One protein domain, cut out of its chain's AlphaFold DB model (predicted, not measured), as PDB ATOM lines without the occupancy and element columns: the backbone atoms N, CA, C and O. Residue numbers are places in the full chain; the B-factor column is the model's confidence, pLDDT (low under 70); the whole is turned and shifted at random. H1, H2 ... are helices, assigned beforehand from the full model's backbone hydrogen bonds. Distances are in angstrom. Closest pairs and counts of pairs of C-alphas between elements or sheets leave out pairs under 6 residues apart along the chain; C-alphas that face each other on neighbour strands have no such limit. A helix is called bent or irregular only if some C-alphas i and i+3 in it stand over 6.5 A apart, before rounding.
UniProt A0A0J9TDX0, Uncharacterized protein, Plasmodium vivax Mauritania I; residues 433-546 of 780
ATOM      1  N   ASP A 433      33.078  30.661  92.619       79.81
ATOM      2  CA  ASP A 433      33.248  29.464  93.457       79.81
ATOM      3  C   ASP A 433      34.418  29.658  94.442       79.81
ATOM      4  O   ASP A 433      34.310  29.287  95.608       79.81
ATOM      5  N   TYR A 434      35.535  30.241  93.985       85.94
ATOM      6  CA  TYR A 434      36.722  30.449  94.816       85.94
ATOM      7  C   TYR A 434      36.437  31.389  95.993       85.94
ATOM      8  O   TYR A 434      36.665  31.001  97.137       85.94
ATOM      9  N   ILE A 435      35.887  32.579  95.733       83.44
ATOM     10  CA  ILE A 435      35.555  33.557  96.780       83.44
ATOM     11  C   ILE A 435      34.480  33.016  97.730       83.44
ATOM     12  O   ILE A 435      34.553  33.246  98.940       83.44
ATOM     13  N   HIS A 436      33.525  32.227  97.228       81.50
ATOM     14  CA  HIS A 436      32.535  31.564  98.074       81.50
ATOM     15  C   HIS A 436      33.182  30.602  99.088       81.50
ATOM     16  O   HIS A 436      32.936  30.734 100.286       81.50
ATOM     17  N   PHE A 437      34.040  29.666  98.660       83.56
ATOM     18  CA  PHE A 437      34.684  28.744  99.613       83.56
ATOM     19  C   PHE A 437      35.786  29.409 100.445       83.56
ATOM     20  O   PHE A 437      35.956  29.034 101.603       83.56
ATOM     21  N   LYS A 438      36.481  30.420  99.908       88.12
ATOM     22  CA  LYS A 438      37.442  31.246 100.652       88.12
ATOM     23  C   LYS A 438      36.768  31.945 101.827       88.12
ATOM     24  O   LYS A 438      37.104  31.643 102.969       88.12
ATOM     25  N   SER A 439      35.774  32.794 101.559       83.94
ATOM     26  CA  SER A 439      35.055  33.533 102.606       83.94
ATOM     27  C   SER A 439      34.456  32.596 103.657       83.94
ATOM     28  O   SER A 439      34.607  32.851 104.843       83.94
ATOM     29  N   LYS A 440      33.886  31.444 103.275       82.19
ATOM     30  CA  LYS A 440      33.356  30.465 104.246       82.19
ATOM     31  C   LYS A 440      34.403  29.671 105.035       82.19
ATOM     32  O   LYS A 440      34.050  29.107 106.065       82.19
ATOM     33  N   PHE A 441      35.660  29.635 104.599       83.38
ATOM     34  CA  PHE A 441      36.777  29.062 105.365       83.38
ATOM     35  C   PHE A 441      37.469  30.107 106.262       83.38
ATOM     36  O   PHE A 441      38.192  29.755 107.193       83.38
ATOM     37  N   GLU A 442      37.280  31.398 105.976       78.19
ATOM     38  CA  GLU A 442      37.947  32.501 106.675       78.19
ATOM     39  C   GLU A 442      37.015  33.192 107.695       78.19
ATOM     40  O   GLU A 442      37.442  33.378 108.838       78.19
ATOM     41  N   ASP A 443      35.741  33.431 107.353       68.44
ATOM     42  CA  ASP A 443      34.675  33.916 108.251       68.44
ATOM     43  C   ASP A 443      34.050  32.756 109.058       68.44
ATOM     44  O   ASP A 443      33.088  32.114 108.620       68.44
ATOM     45  N   GLN A 444      34.567  32.490 110.262       60.12
ATOM     46  CA  GLN A 444      34.104  31.388 111.127       60.12
ATOM     47  C   GLN A 444      33.447  31.849 112.446       60.12
ATOM     48  O   GLN A 444      33.469  31.144 113.448       60.12
ATOM     49  N   ASP A 445      32.734  32.981 112.419       52.16
ATOM     50  CA  ASP A 445      31.911  33.470 113.547       52.16
ATOM     51  C   ASP A 445      30.653  32.612 113.837       52.16
ATOM     52  O   ASP A 445      29.946  32.848 114.816       52.16
ATOM     53  N   SER A 446      30.321  31.634 112.979       54.56
ATOM     54  CA  SER A 446      29.027  30.918 113.018       54.56
ATOM     55  C   SER A 446      29.050  29.518 113.643       54.56
ATOM     56  O   SER A 446      28.002  29.028 114.063       54.56
ATOM     57  N   VAL A 447      30.216  28.871 113.719       61.16
ATOM     58  CA  VAL A 447      30.403  27.542 114.325       61.16
ATOM     59  C   VAL A 447      31.720  27.578 115.086       61.16
ATOM     60  O   VAL A 447      32.765  27.361 114.489       61.16
ATOM     61  N   SER A 448      31.667  27.870 116.388       73.44
ATOM     62  CA  SER A 448      32.857  27.891 117.243       73.44
ATOM     63  C   SER A 448      33.009  26.568 117.991       73.44
ATOM     64  O   SER A 448      32.135  26.169 118.764       73.44
ATOM     65  N   ILE A 449      34.126  25.887 117.752       80.88
ATOM     66  CA  ILE A 449      34.528  24.644 118.408       80.88
ATOM     67  C   ILE A 449      35.663  24.953 119.383       80.88
ATOM     68  O   ILE A 449      36.654  25.584 119.018       80.88
ATOM     69  N   ASP A 450      35.558  24.453 120.614       84.44
ATOM     70  CA  ASP A 450      36.655  24.484 121.586       84.44
ATOM     71  C   ASP A 450      37.888  23.749 121.023       84.44
ATOM     72  O   ASP A 450      37.833  22.556 120.711       84.44
ATOM     73  N   ILE A 451      39.020  24.451 120.912       86.81
ATOM     74  CA  ILE A 451      40.277  23.900 120.390       86.81
ATOM     75  C   ILE A 451      40.791  22.714 121.226       86.81
ATOM     76  O   ILE A 451      41.474  21.839 120.692       86.81
ATOM     77  N   GLU A 452      40.405  22.601 122.501       87.75
ATOM     78  CA  GLU A 452      40.713  21.428 123.322       87.75
ATOM     79  C   GLU A 452      39.993  20.157 122.830       87.75
ATOM     80  O   GLU A 452      40.482  19.051 123.053       87.75
ATOM     81  N   ILE A 453      38.873  20.265 122.103       86.38
ATOM     82  CA  ILE A 453      38.247  19.119 121.413       86.38
ATOM     83  C   ILE A 453      39.163  18.615 120.290       86.38
ATOM     84  O   ILE A 453      39.312  17.407 120.113       86.38
ATOM     85  N   ILE A 454      39.819  19.529 119.571       90.00
ATOM     86  CA  ILE A 454      40.751  19.201 118.484       90.00
ATOM     87  C   ILE A 454      42.014  18.544 119.054       90.00
ATOM     88  O   ILE A 454      42.418  17.491 118.566       90.00
ATOM     89  N   LYS A 455      42.587  19.106 120.130       88.81
ATOM     90  CA  LYS A 455      43.769  18.552 120.821       88.81
ATOM     91  C   LYS A 455      43.545  17.139 121.374       88.81
ATOM     92  O   LYS A 455      44.475  16.345 121.375       88.81
ATOM     93  N   ARG A 456      42.318  16.791 121.791       87.31
ATOM     94  CA  ARG A 456      41.952  15.429 122.246       87.31
ATOM     95  C   ARG A 456      41.956  14.375 121.128       87.31
ATOM     96  O   ARG A 456      41.848  13.186 121.423       87.31
ATOM     97  N   ASN A 457      42.055  14.761 119.852       88.50
ATOM     98  CA  ASN A 457      42.202  13.801 118.760       88.50
ATOM     99  C   ASN A 457      43.645  13.270 118.735       88.50
ATOM    100  O   ASN A 457      44.565  13.996 118.375       88.50
ATOM    101  N   SER A 458      43.825  11.980 119.044       87.88
ATOM    102  CA  SER A 458      45.136  11.300 119.131       87.88
ATOM    103  C   SER A 458      46.062  11.447 117.910       87.88
ATOM    104  O   SER A 458      47.260  11.194 118.010       87.88
ATOM    105  N   VAL A 459      45.550  11.877 116.750       89.94
ATOM    106  CA  VAL A 459      46.386  12.221 115.591       89.94
ATOM    107  C   VAL A 459      47.250  13.460 115.864       89.94
ATOM    108  O   VAL A 459      48.368  13.519 115.356       89.94
ATOM    109  N   ILE A 460      46.789  14.416 116.680       91.69
ATOM    110  CA  ILE A 460      47.526  15.643 117.028       91.69
ATOM    111  C   ILE A 460      48.812  15.329 117.804       91.69
ATOM    112  O   ILE A 460      49.865  15.885 117.486       91.69
ATOM    113  N   ASP A 461      48.776  14.373 118.733       87.06
ATOM    114  CA  ASP A 461      49.964  13.932 119.479       87.06
ATOM    115  C   ASP A 461      51.040  13.327 118.558       87.06
ATOM    116  O   ASP A 461      52.236  13.476 118.809       87.06
ATOM    117  N   THR A 462      50.630  12.702 117.444       87.94
ATOM    118  CA  THR A 462      51.561  12.155 116.435       87.94
ATOM    119  C   THR A 462      52.223  13.219 115.554       87.94
ATOM    120  O   THR A 462      53.138  12.893 114.800       87.94
ATOM    121  N   ILE A 463      51.774  14.477 115.611       88.19
ATOM    122  CA  ILE A 463      52.378  15.582 114.860       88.19
ATOM    123  C   ILE A 463      53.658  16.037 115.576       88.19
ATOM    124  O   ILE A 463      53.687  16.154 116.805       88.19
ATOM    125  N   ASN A 464      54.714  16.318 114.803       86.75
ATOM    126  CA  ASN A 464      55.968  16.879 115.310       86.75
ATOM    127  C   ASN A 464      55.714  18.191 116.078       86.75
ATOM    128  O   ASN A 464      55.013  19.077 115.595       86.75
ATOM    129  N   GLU A 465      56.307  18.314 117.266       88.44
ATOM    130  CA  GLU A 465      56.061  19.420 118.197       88.44
ATOM    131  C   GLU A 465      56.286  20.816 117.591       88.44
ATOM    132  O   GLU A 465      55.480  21.706 117.837       88.44
ATOM    133  N   HIS A 466      57.285  21.000 116.717       86.81
ATOM    134  CA  HIS A 466      57.609  22.302 116.114       86.81
ATOM    135  C   HIS A 466      56.542  22.813 115.126       86.81
ATOM    136  O   HIS A 466      56.583  23.973 114.720       86.81
ATOM    137  N   VAL A 467      55.601  21.957 114.713       88.88
ATOM    138  CA  VAL A 467      54.480  22.299 113.818       88.88
ATOM    139  C   VAL A 467      53.112  21.929 114.402       88.88
ATOM    140  O   VAL A 467      52.089  22.173 113.757       88.88
ATOM    141  N   ARG A 468      53.063  21.353 115.613       91.31
ATOM    142  CA  ARG A 468      51.840  20.790 116.201       91.31
ATOM    143  C   ARG A 468      50.744  21.833 116.351       91.31
ATOM    144  O   ARG A 468      49.637  21.588 115.881       91.31
ATOM    145  N   ASP A 469      51.037  22.994 116.926       88.44
ATOM    146  CA  ASP A 469      50.017  24.020 117.179       88.44
ATOM    147  C   ASP A 469      49.492  24.647 115.878       88.44
ATOM    148  O   ASP A 469      48.280  24.763 115.686       88.44
ATOM    149  N   ALA A 470      50.383  24.942 114.925       89.44
ATOM    150  CA  ALA A 470      50.013  25.471 113.612       89.44
ATOM    151  C   ALA A 470      49.094  24.509 112.835       89.44
ATOM    152  O   ALA A 470      48.083  24.930 112.262       89.44
ATOM    153  N   LEU A 471      49.409  23.208 112.848       91.56
ATOM    154  CA  LEU A 471      48.602  22.172 112.200       91.56
ATOM    155  C   LEU A 471      47.313  21.874 112.981       91.56
ATOM    156  O   LEU A 471      46.274  21.678 112.357       91.56
ATOM    157  N   THR A 472      47.330  21.941 114.316       91.94
ATOM    158  CA  THR A 472      46.125  21.855 115.167       91.94
ATOM    159  C   THR A 472      45.146  22.979 114.838       91.94
ATOM    160  O   THR A 472      43.955  22.723 114.680       91.94
ATOM    161  N   HIS A 473      45.638  24.205 114.632       89.88
ATOM    162  CA  HIS A 473      44.810  25.330 114.201       89.88
ATOM    163  C   HIS A 473      44.238  25.141 112.781       89.88
ATOM    164  O   HIS A 473      43.107  25.544 112.520       89.88
ATOM    165  N   GLN A 474      44.952  24.468 111.867       90.81
ATOM    166  CA  GLN A 474      44.368  24.108 110.563       90.81
ATOM    167  C   GLN A 474      43.328  22.974 110.685       90.81
ATOM    168  O   GLN A 474      42.299  23.035 110.016       90.81
ATOM    169  N   CYS A 475      43.539  21.975 111.553       91.88
ATOM    170  CA  CYS A 475      42.549  20.928 111.862       91.88
ATOM    171  C   CYS A 475      41.267  21.505 112.488       91.88
ATOM    172  O   CYS A 475      40.167  21.063 112.163       91.88
ATOM    173  N   HIS A 476      41.416  22.507 113.360       90.31
ATOM    174  CA  HIS A 476      40.328  23.255 113.990       90.31
ATOM    175  C   HIS A 476      39.437  23.937 112.940       90.31
ATOM    176  O   HIS A 476      38.279  23.542 112.786       90.31
ATOM    177  N   LYS A 477      40.008  24.828 112.116       89.62
ATOM    178  CA  LYS A 477      39.283  25.499 111.021       89.62
ATOM    179  C   LYS A 477      38.672  24.533 110.006       89.62
ATOM    180  O   LYS A 477      37.564  24.763 109.520       89.62
ATOM    181  N   LEU A 478      39.369  23.434 109.704       90.19
ATOM    182  CA  LEU A 478      38.873  22.368 108.832       90.19
ATOM    183  C   LEU A 478      37.610  21.700 109.401       90.19
ATOM    184  O   LEU A 478      36.684  21.431 108.637       90.19
ATOM    185  N   LYS A 479      37.548  21.452 110.719       89.12
ATOM    186  CA  LYS A 479      36.355  20.884 111.362       89.12
ATOM    187  C   LYS A 479      35.187  21.873 111.350       89.12
ATOM    188  O   LYS A 479      34.092  21.493 110.944       89.12
ATOM    189  N   GLU A 480      35.426  23.132 111.719       86.81
ATOM    190  CA  GLU A 480      34.408  24.196 111.691       86.81
ATOM    191  C   GLU A 480      33.822  24.384 110.280       86.81
ATOM    192  O   GLU A 480      32.603  24.431 110.107       86.81
ATOM    193  N   PHE A 481      34.674  24.385 109.249       85.62
ATOM    194  CA  PHE A 481      34.259  24.502 107.849       85.62
ATOM    195  C   PHE A 481      33.419  23.310 107.375       85.62
ATOM    196  O   PHE A 481      32.378  23.496 106.744       85.62
ATOM    197  N   LEU A 482      33.840  22.081 107.687       84.94
ATOM    198  CA  LEU A 482      33.109  20.881 107.276       84.94
ATOM    199  C   LEU A 482      31.742  20.780 107.964       84.94
ATOM    200  O   LEU A 482      30.758  20.512 107.278       84.94
ATOM    201  N   LEU A 483      31.642  21.092 109.262       82.06
ATOM    202  CA  LEU A 483      30.351  21.140 109.962       82.06
ATOM    203  C   LEU A 483      29.433  22.255 109.428       82.06
ATOM    204  O   LEU A 483      28.223  22.042 109.309       82.06
ATOM    205  N   TYR A 484      29.983  23.417 109.055       78.38
ATOM    206  CA  TYR A 484      29.216  24.484 108.406       78.38
ATOM    207  C   TYR A 484      28.628  24.033 107.058       78.38
ATOM    208  O   TYR A 484      27.431  24.225 106.820       78.38
ATOM    209  N   ILE A 485      29.434  23.407 106.193       74.62
ATOM    210  CA  ILE A 485      28.994  22.931 104.871       74.62
ATOM    211  C   ILE A 485      28.013  21.754 104.998       74.62
ATOM    212  O   ILE A 485      26.964  21.777 104.353       74.62
ATOM    213  N   ASP A 486      28.280  20.775 105.867       70.94
ATOM    214  CA  ASP A 486      27.368  19.646 106.111       70.94
ATOM    215  C   ASP A 486      26.022  20.101 106.700       70.94
ATOM    216  O   ASP A 486      25.003  19.443 106.486       70.94
ATOM    217  N   SER A 487      25.980  21.239 107.398       67.75
ATOM    218  CA  SER A 487      24.737  21.828 107.909       67.75
ATOM    219  C   SER A 487      23.976  22.633 106.849       67.75
ATOM    220  O   SER A 487      22.754  22.506 106.758       67.75
ATOM    221  N   ASN A 488      24.677  23.441 106.040       59.47
ATOM    222  CA  ASN A 488      24.063  24.507 105.234       59.47
ATOM    223  C   ASN A 488      24.121  24.305 103.707       59.47
ATOM    224  O   ASN A 488      23.250  24.821 103.010       59.47
ATOM    225  N   ASP A 489      25.098  23.568 103.163       56.34
ATOM    226  CA  ASP A 489      25.291  23.423 101.709       56.34
ATOM    227  C   ASP A 489      25.733  22.011 101.281       56.34
ATOM    228  O   ASP A 489      26.783  21.769 100.678       56.34
ATOM    229  N   LYS A 490      24.842  21.051 101.536       53.12
ATOM    230  CA  LYS A 490      24.994  19.642 101.134       53.12
ATOM    231  C   LYS A 490      25.115  19.437  99.615       53.12
ATOM    232  O   LYS A 490      25.552  18.373  99.183       53.12
ATOM    233  N   ASN A 491      24.738  20.426  98.799       49.38
ATOM    234  CA  ASN A 491      24.762  20.326  97.335       49.38
ATOM    235  C   ASN A 491      26.142  20.643  96.742       49.38
ATOM    236  O   ASN A 491      26.495  20.100  95.695       49.38
ATOM    237  N   ASN A 492      26.941  21.483  97.407       54.50
ATOM    238  CA  ASN A 492      28.290  21.839  96.964       54.50
ATOM    239  C   ASN A 492      29.404  20.977  97.587       54.50
ATOM    240  O   ASN A 492      30.577  21.274  97.379       54.50
ATOM    241  N   LEU A 493      29.098  19.887  98.297       58.75
ATOM    242  CA  LEU A 493      30.090  19.149  99.094       58.75
ATOM    243  C   LEU A 493      31.334  18.677  98.293       58.75
ATOM    244  O   LEU A 493      32.459  18.847  98.751       58.75
ATOM    245  N   THR A 494      31.186  18.214  97.046       57.78
ATOM    246  CA  THR A 494      32.339  17.892  96.166       57.78
ATOM    247  C   THR A 494      33.152  19.135  95.756       57.78
ATOM    248  O   THR A 494      34.367  19.050  95.583       57.78
ATOM    249  N   LYS A 495      32.515  20.310  95.634       64.69
ATOM    250  CA  LYS A 495      33.218  21.596  95.471       64.69
ATOM    251  C   LYS A 495      33.841  22.100  96.781       64.69
ATOM    252  O   LYS A 495      34.748  22.914  96.704       64.69
ATOM    253  N   CYS A 496      33.432  21.630  97.955       74.38
ATOM    254  CA  CYS A 496      34.118  21.935  99.214       74.38
ATOM    255  C   CYS A 496      35.474  21.196  99.290       74.38
ATOM    256  O   CYS A 496      36.514  21.809  99.549       74.38
ATOM    257  N   CYS A 497      35.508  19.902  98.947       79.94
ATOM    258  CA  CYS A 497      36.702  19.064  99.111       79.94
ATOM    259  C   CYS A 497      37.930  19.511  98.289       79.94
ATOM    260  O   CYS A 497      39.058  19.449  98.783       79.94
ATOM    261  N   SER A 498      37.750  19.979  97.049       80.31
ATOM    262  CA  SER A 498      38.882  20.447  96.226       80.31
ATOM    263  C   SER A 498      39.447  21.801  96.691       80.31
ATOM    264  O   SER A 498      40.636  22.057  96.488       80.31
ATOM    265  N   TYR A 499      38.659  22.629  97.386       86.19
ATOM    266  CA  TYR A 499      39.131  23.872  97.998       86.19
ATOM    267  C   TYR A 499      39.955  23.559  99.248       86.19
ATOM    268  O   TYR A 499      41.053  24.088  99.397       86.19
ATOM    269  N   ILE A 500      39.497  22.613 100.079       88.81
ATOM    270  CA  ILE A 500      40.267  22.068 101.210       88.81
ATOM    271  C   ILE A 500      41.633  21.547 100.737       88.81
ATOM    272  O   ILE A 500      42.660  21.893 101.322       88.81
ATOM    273  N   ASN A 501      41.667  20.771  99.644       89.81
ATOM    274  CA  ASN A 501      42.917  20.269  99.062       89.81
ATOM    275  C   ASN A 501      43.874  21.407  98.669       89.81
ATOM    276  O   ASN A 501      45.063  21.329  98.987       89.81
ATOM    277  N   TYR A 502      43.379  22.476  98.032       91.19
ATOM    278  CA  TYR A 502      44.191  23.661  97.739       91.19
ATOM    279  C   TYR A 502      44.661  24.371  99.013       91.19
ATOM    280  O   TYR A 502      45.859  24.601  99.169       91.19
ATOM    281  N   HIS A 503      43.746  24.702  99.927       91.38
ATOM    282  CA  HIS A 503      44.037  25.515 101.105       91.38
ATOM    283  C   HIS A 503      45.087  24.846 101.999       91.38
ATOM    284  O   HIS A 503      46.106  25.457 102.322       91.38
ATOM    285  N   LEU A 504      44.896  23.566 102.330       92.62
ATOM    286  CA  LEU A 504      45.834  22.810 103.159       92.62
ATOM    287  C   LEU A 504      47.184  22.609 102.453       92.62
ATOM    288  O   LEU A 504      48.221  22.807 103.082       92.62
ATOM    289  N   THR A 505      47.192  22.317 101.142       92.56
ATOM    290  CA  THR A 505      48.442  22.246 100.357       92.56
ATOM    291  C   THR A 505      49.181  23.586 100.364       92.56
ATOM    292  O   THR A 505      50.402  23.604 100.494       92.56
ATOM    293  N   ASN A 506      48.464  24.711 100.266       91.88
ATOM    294  CA  ASN A 506      49.042  26.053 100.271       91.88
ATOM    295  C   ASN A 506      49.676  26.406 101.628       91.88
ATOM    296  O   ASN A 506      50.797  26.914 101.665       91.88
ATOM    297  N   LYS A 507      48.993  26.096 102.741       90.94
ATOM    298  CA  LYS A 507      49.483  26.365 104.106       90.94
ATOM    299  C   LYS A 507      50.776  25.610 104.427       90.94
ATOM    300  O   LYS A 507      51.648  26.168 105.089       90.94
ATOM    301  N   ILE A 508      50.937  24.386 103.919       92.25
ATOM    302  CA  ILE A 508      52.110  23.541 104.198       92.25
ATOM    303  C   ILE A 508      53.271  23.716 103.202       92.25
ATOM    304  O   ILE A 508      54.205  22.919 103.203       92.25
ATOM    305  N   GLN A 509      53.272  24.760 102.361       88.81
ATOM    306  CA  GLN A 509      54.412  25.009 101.462       88.81
ATOM    307  C   GLN A 509      55.664  25.576 102.147       88.81
ATOM    308  O   GLN A 509      56.754  25.480 101.581       88.81
ATOM    309  N   GLY A 510      55.537  26.143 103.350       82.44
ATOM    310  CA  GLY A 510      56.671  26.706 104.090       82.44
ATOM    311  C   GLY A 510      57.795  25.692 104.349       82.44
ATOM    312  O   GLY A 510      57.554  24.491 104.478       82.44
ATOM    313  N   SER A 511      59.033  26.175 104.473       77.81
ATOM    314  CA  SER A 511      60.227  25.345 104.723       77.81
ATOM    315  C   SER A 511      60.248  24.647 106.088       77.81
ATOM    316  O   SER A 511      61.085  23.783 106.306       77.81
ATOM    317  N   VAL A 512      59.318  24.973 106.991       84.00
ATOM    318  CA  VAL A 512      59.100  24.232 108.246       84.00
ATOM    319  C   VAL A 512      58.520  22.831 107.970       84.00
ATOM    320  O   VAL A 512      58.747  21.891 108.728       84.00
ATOM    321  N   TYR A 513      57.816  22.658 106.845       84.00
ATOM    322  CA  TYR A 513      57.190  21.400 106.434       84.00
ATOM    323  C   TYR A 513      58.091  20.654 105.438       84.00
ATOM    324  O   TYR A 513      57.934  20.742 104.212       84.00
ATOM    325  N   ASN A 514      59.070  19.922 105.979       71.06
ATOM    326  CA  ASN A 514      60.057  19.173 105.193       71.06
ATOM    327  C   ASN A 514      59.445  17.998 104.406       71.06
ATOM    328  O   ASN A 514      59.883  17.713 103.296       71.06
ATOM    329  N   GLN A 515      58.402  17.355 104.940       84.38
ATOM    330  CA  GLN A 515      57.678  16.245 104.305       84.38
ATOM    331  C   GLN A 515      56.216  16.644 104.075       84.38
ATOM    332  O   GLN A 515      55.352  16.419 104.923       84.38
ATOM    333  N   LYS A 516      55.936  17.311 102.952       88.31
ATOM    334  CA  LYS A 516      54.634  17.957 102.699       88.31
ATOM    335  C   LYS A 516      53.488  16.960 102.517       88.31
ATOM    336  O   LYS A 516      52.407  17.184 103.053       88.31
ATOM    337  N   GLU A 517      53.729  15.841 101.839       87.81
ATOM    338  CA  GLU A 517      52.728  14.781 101.658       87.81
ATOM    339  C   GLU A 517      52.379  14.086 102.981       87.81
ATOM    340  O   GLU A 517      51.199  13.953 103.308       87.81
ATOM    341  N   ASP A 518      53.382  13.741 103.797       87.75
ATOM    342  CA  ASP A 518      53.167  13.180 105.137       87.75
ATOM    343  C   ASP A 518      52.455  14.178 106.062       87.75
ATOM    344  O   ASP A 518      51.498  13.815 106.748       87.75
ATOM    345  N   THR A 519      52.844  15.459 106.013       90.69
ATOM    346  CA  THR A 519      52.160  16.552 106.730       90.69
ATOM    347  C   THR A 519      50.683  16.623 106.330       90.69
ATOM    348  O   THR A 519      49.808  16.657 107.194       90.69
ATOM    349  N   PHE A 520      50.376  16.565 105.030       92.56
ATOM    350  CA  PHE A 520      48.998  16.536 104.537       92.56
ATOM    351  C   PHE A 520      48.240  15.283 105.013       92.56
ATOM    352  O   PHE A 520      47.050  15.347 105.336       92.56
ATOM    353  N   ALA A 521      48.919  14.137 105.106       91.19
ATOM    354  CA  ALA A 521      48.326  12.898 105.592       91.19
ATOM    355  C   ALA A 521      47.871  12.983 107.063       91.19
ATOM    356  O   ALA A 521      46.927  12.278 107.425       91.19
ATOM    357  N   HIS A 522      48.444  13.864 107.898       91.94
ATOM    358  CA  HIS A 522      47.912  14.118 109.246       91.94
ATOM    359  C   HIS A 522      46.511  14.751 109.212       91.94
ATOM    360  O   HIS A 522      45.651  14.301 109.964       91.94
ATOM    361  N   PHE A 523      46.215  15.685 108.296       92.25
ATOM    362  CA  PHE A 523      44.850  16.218 108.137       92.25
ATOM    363  C   PHE A 523      43.849  15.130 107.728       92.25
ATOM    364  O   PHE A 523      42.735  15.063 108.248       92.25
ATOM    365  N   LYS A 524      44.259  14.230 106.824       90.62
ATOM    366  CA  LYS A 524      43.420  13.106 106.386       90.62
ATOM    367  C   LYS A 524      43.165  12.105 107.519       90.62
ATOM    368  O   LYS A 524      42.029  11.671 107.696       90.62
ATOM    369  N   LYS A 525      44.190  11.779 108.316       91.06
ATOM    370  CA  LYS A 525      44.060  10.947 109.525       91.06
ATOM    371  C   LYS A 525      43.156  11.612 110.567       91.06
ATOM    372  O   LYS A 525      42.289  10.941 111.112       91.06
ATOM    373  N   PHE A 526      43.309  12.917 110.808       91.56
ATOM    374  CA  PHE A 526      42.497  13.676 111.764       91.56
ATOM    375  C   PHE A 526      40.994  13.488 111.493       91.56
ATOM    376  O   PHE A 526      40.278  13.047 112.391       91.56
ATOM    377  N   LEU A 527      40.540  13.676 110.244       88.12
ATOM    378  CA  LEU A 527      39.136  13.446 109.865       88.12
ATOM    379  C   LEU A 527      38.693  11.975 109.948       88.12
ATOM    380  O   LEU A 527      37.538  11.705 110.247       88.12
ATOM    381  N   GLN A 528      39.584  11.007 109.701       87.62
ATOM    382  CA  GLN A 528      39.264   9.572 109.820       87.62
ATOM    383  C   GLN A 528      39.065   9.104 111.274       87.62
ATOM    384  O   GLN A 528      38.428   8.069 111.508       87.62
ATOM    385  N   TYR A 529      39.639   9.836 112.231       86.56
ATOM    386  CA  TYR A 529      39.578   9.549 113.665       86.56
ATOM    387  C   TYR A 529      38.572  10.441 114.410       86.56
ATOM    388  O   TYR A 529      38.123  10.057 115.488       86.56
ATOM    389  N   ASP A 530      38.172  11.578 113.837       84.12
ATOM    390  CA  ASP A 530      37.097  12.417 114.368       84.12
ATOM    391  C   ASP A 530      35.726  11.714 114.240       84.12
ATOM    392  O   ASP A 530      35.345  11.317 113.137       84.12
ATOM    393  N   PRO A 531      34.961  11.532 115.334       79.19
ATOM    394  CA  PRO A 531      33.738  10.730 115.316       79.19
ATOM    395  C   PRO A 531      32.574  11.377 114.551       79.19
ATOM    396  O   PRO A 531      31.663  10.658 114.145       79.19
ATOM    397  N   GLU A 532      32.595  12.696 114.342       79.12
ATOM    398  CA  GLU A 532      31.562  13.426 113.600       79.12
ATOM    399  C   GLU A 532      31.869  13.432 112.094       79.12
ATOM    400  O   GLU A 532      30.961  13.279 111.279       79.12
ATOM    401  N   LEU A 533      33.150  13.556 111.716       75.25
ATOM    402  CA  LEU A 533      33.577  13.721 110.317       75.25
ATOM    403  C   LEU A 533      34.120  12.451 109.634       75.25
ATOM    404  O   LEU A 533      34.393  12.467 108.429       75.25
ATOM    405  N   LYS A 534      34.209  11.321 110.344       64.50
ATOM    406  CA  LYS A 534      34.692  10.030 109.807       64.50
ATOM    407  C   LYS A 534      33.975   9.544 108.542       64.50
ATOM    408  O   LYS A 534      34.576   8.833 107.736       64.50
ATOM    409  N   SER A 535      32.705   9.905 108.367       59.94
ATOM    410  CA  SER A 535      31.874   9.569 107.201       59.94
ATOM    411  C   SER A 535      31.751  10.700 106.169       59.94
ATOM    412  O   SER A 535      31.122  10.492 105.129       59.94
ATOM    413  N   ASN A 536      32.346  11.876 106.412       72.38
ATOM    414  CA  ASN A 536      32.291  13.007 105.484       72.38
ATOM    415  C   ASN A 536      32.974  12.654 104.146       72.38
ATOM    416  O   ASN A 536      34.039  12.031 104.109       72.38
ATOM    417  N   VAL A 537      32.374  13.064 103.022       70.44
ATOM    418  CA  VAL A 537      32.855  12.664 101.688       70.44
ATOM    419  C   VAL A 537      34.276  13.166 101.395       70.44
ATOM    420  O   VAL A 537      35.035  12.479 100.702       70.44
ATOM    421  N   CYS A 538      34.680  14.314 101.953       74.19
ATOM    422  CA  CYS A 538      36.004  14.891 101.738       74.19
ATOM    423  C   CYS A 538      37.115  14.021 102.328       74.19
ATOM    424  O   CYS A 538      38.186  13.936 101.735       74.19
ATOM    425  N   THR A 539      36.842  13.252 103.384       77.06
ATOM    426  CA  THR A 539      37.768  12.257 103.944       77.06
ATOM    427  C   THR A 539      38.219  11.224 102.896       77.06
ATOM    428  O   THR A 539      39.350  10.737 102.947       77.06
ATOM    429  N   SER A 540      37.389  10.931 101.883       74.50
ATOM    430  CA  SER A 540      37.784  10.101 100.731       74.50
ATOM    431  C   SER A 540      38.545  10.891  99.652       74.50
ATOM    432  O   SER A 540      39.566  10.417  99.149       74.50
ATOM    433  N   GLN A 541      38.093  12.114  99.348       75.19
ATOM    434  CA  GLN A 541      38.590  12.966  98.256       75.19
ATOM    435  C   GLN A 541      39.867  13.756  98.600       75.19
ATOM    436  O   GLN A 541      40.490  14.345  97.713       75.19
ATOM    437  N   MET A 542      40.266  13.786  99.875       83.56
ATOM    438  CA  MET A 542      41.433  14.535 100.329       83.56
ATOM    439  C   MET A 542      42.741  13.958  99.787       83.56
ATOM    440  O   MET A 542      43.044  12.777  99.989       83.56
ATOM    441  N   LYS A 543      43.527  14.813  99.132       86.88
ATOM    442  CA  LYS A 543      44.854  14.520  98.585       86.88
ATOM    443  C   LYS A 543      45.725  15.777  98.621       86.88
ATOM    444  O   LYS A 543      45.233  16.871  98.350       86.88
ATOM    445  N   TYR A 544      47.018  15.591  98.880       87.88
ATOM    446  CA  TYR A 544      48.017  16.597  98.534       87.88
ATOM    447  C   TYR A 544      47.940  16.862  97.021       87.88
ATOM    448  O   TYR A 544      47.662  15.941  96.241       87.88
ATOM    449  N   LEU A 545      48.106  18.115  96.601       84.69
ATOM    450  CA  LEU A 545      48.096  18.456  95.180       84.69
ATOM    451  C   LEU A 545      49.494  18.292  94.580       84.69
ATOM    452  O   LEU A 545      50.480  18.716  95.176       84.69
ATOM    453  N   ASP A 546      49.545  17.739  93.368       83.25
ATOM    454  CA  ASP A 546      50.730  17.782  92.509       83.25
ATOM    455  C   ASP A 546      51.274  19.217  92.395       83.25
ATOM    456  O   ASP A 546      50.495  20.166  92.275       83.25
TER     457      ASP A 546
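What this domain is: This is residues 433 to 546 of the 780 residues of an uncharacterized protein of Plasmodium vivax Mauritania I (UniProt A0A0J9TDX0). A long helix, H3, lies side by side with H4 in an antiparallel helical hairpin, with H1 crossing one side of this pair and H5 crossing the other. The two short helices fill in at the edges: H2 packs on H3 at the edge away from H4, and H6 packs on H4 and H5, on the same side of the pair as H5. The printed part has 114 residues with six named helices, H1 to H6 in order along the chain, and no named strand; the class is all helix. It is compact, with a radius of gyration of the C-alphas of 13.2 A, and rounded, spanning 36 by 31 by 25 A.

Where its parts are: H3, the longest helix, covers residues 465 to 488 and is 34.9 A from first to last C-alpha, starting at C-alpha 465 (56.061, 19.420, 118.197). It is irregular: C-alphas 466 and 469 are 7.9 A apart. H4 is residues 493 to 507, 21.3 A, and H5 is residues 516 to 529, 20.4 A. H1 is residues 433 to 442, 14.4 A, beginning at C-alpha 433 (33.248, 29.464, 93.457). H2 is residues 451 to 455, 6.4 A. H6 is residues 538 to 541, 4.7 A, ending at C-alpha 541 (38.590, 12.966, 98.256).

How they stand to each other: H3 and H4 touch and run opposite ways at a shallow tilt of 18 degrees; their closest C-alphas, of Ile 485 and Leu 493, are 7.0 A apart. H1 touches H3 with residues 477 to 481 of H3 alone, at a steep tilt of 61 degrees, the C-alphas of Phe 441 and Phe 481 being closest at 5.8 A. H2 touches H3, closest at the C-alphas of Ile 454 and His 476, 6.1 A. H5 is close to H3 but not clearly touching, with the C-alphas of Cys 475 and Phe 523 closest at 6.4 A. H4 is the hub, touching four helices. H4 and H5, a helical hairpin, only just touch, with 3 pairs of C-alphas within 8 A, closest at Thr 505 and Phe 520, 7.1 A. H6 touches H4, closest at the C-alphas of Cys 497 and Cys 538, 5.0 A. H1 and H5 are apart. In H1 and H2 every O i to N i+4 pair is within hydrogen-bond range; in H3 it is 18 of 20, in H4 9 of 11 and in H5 9 of 10, and H6 is too short for such a pair.

The domain as a whole: The two C-alphas farthest apart, of His 466 and Asn 491, are 37.9 A apart. The printed part has no cut and no long link; the link from H3 to H4 is tight. Mean pLDDT of the printed part is 81.7, and it is under 70 at residues 443 to 447, 487 to 495 and 534 to 535.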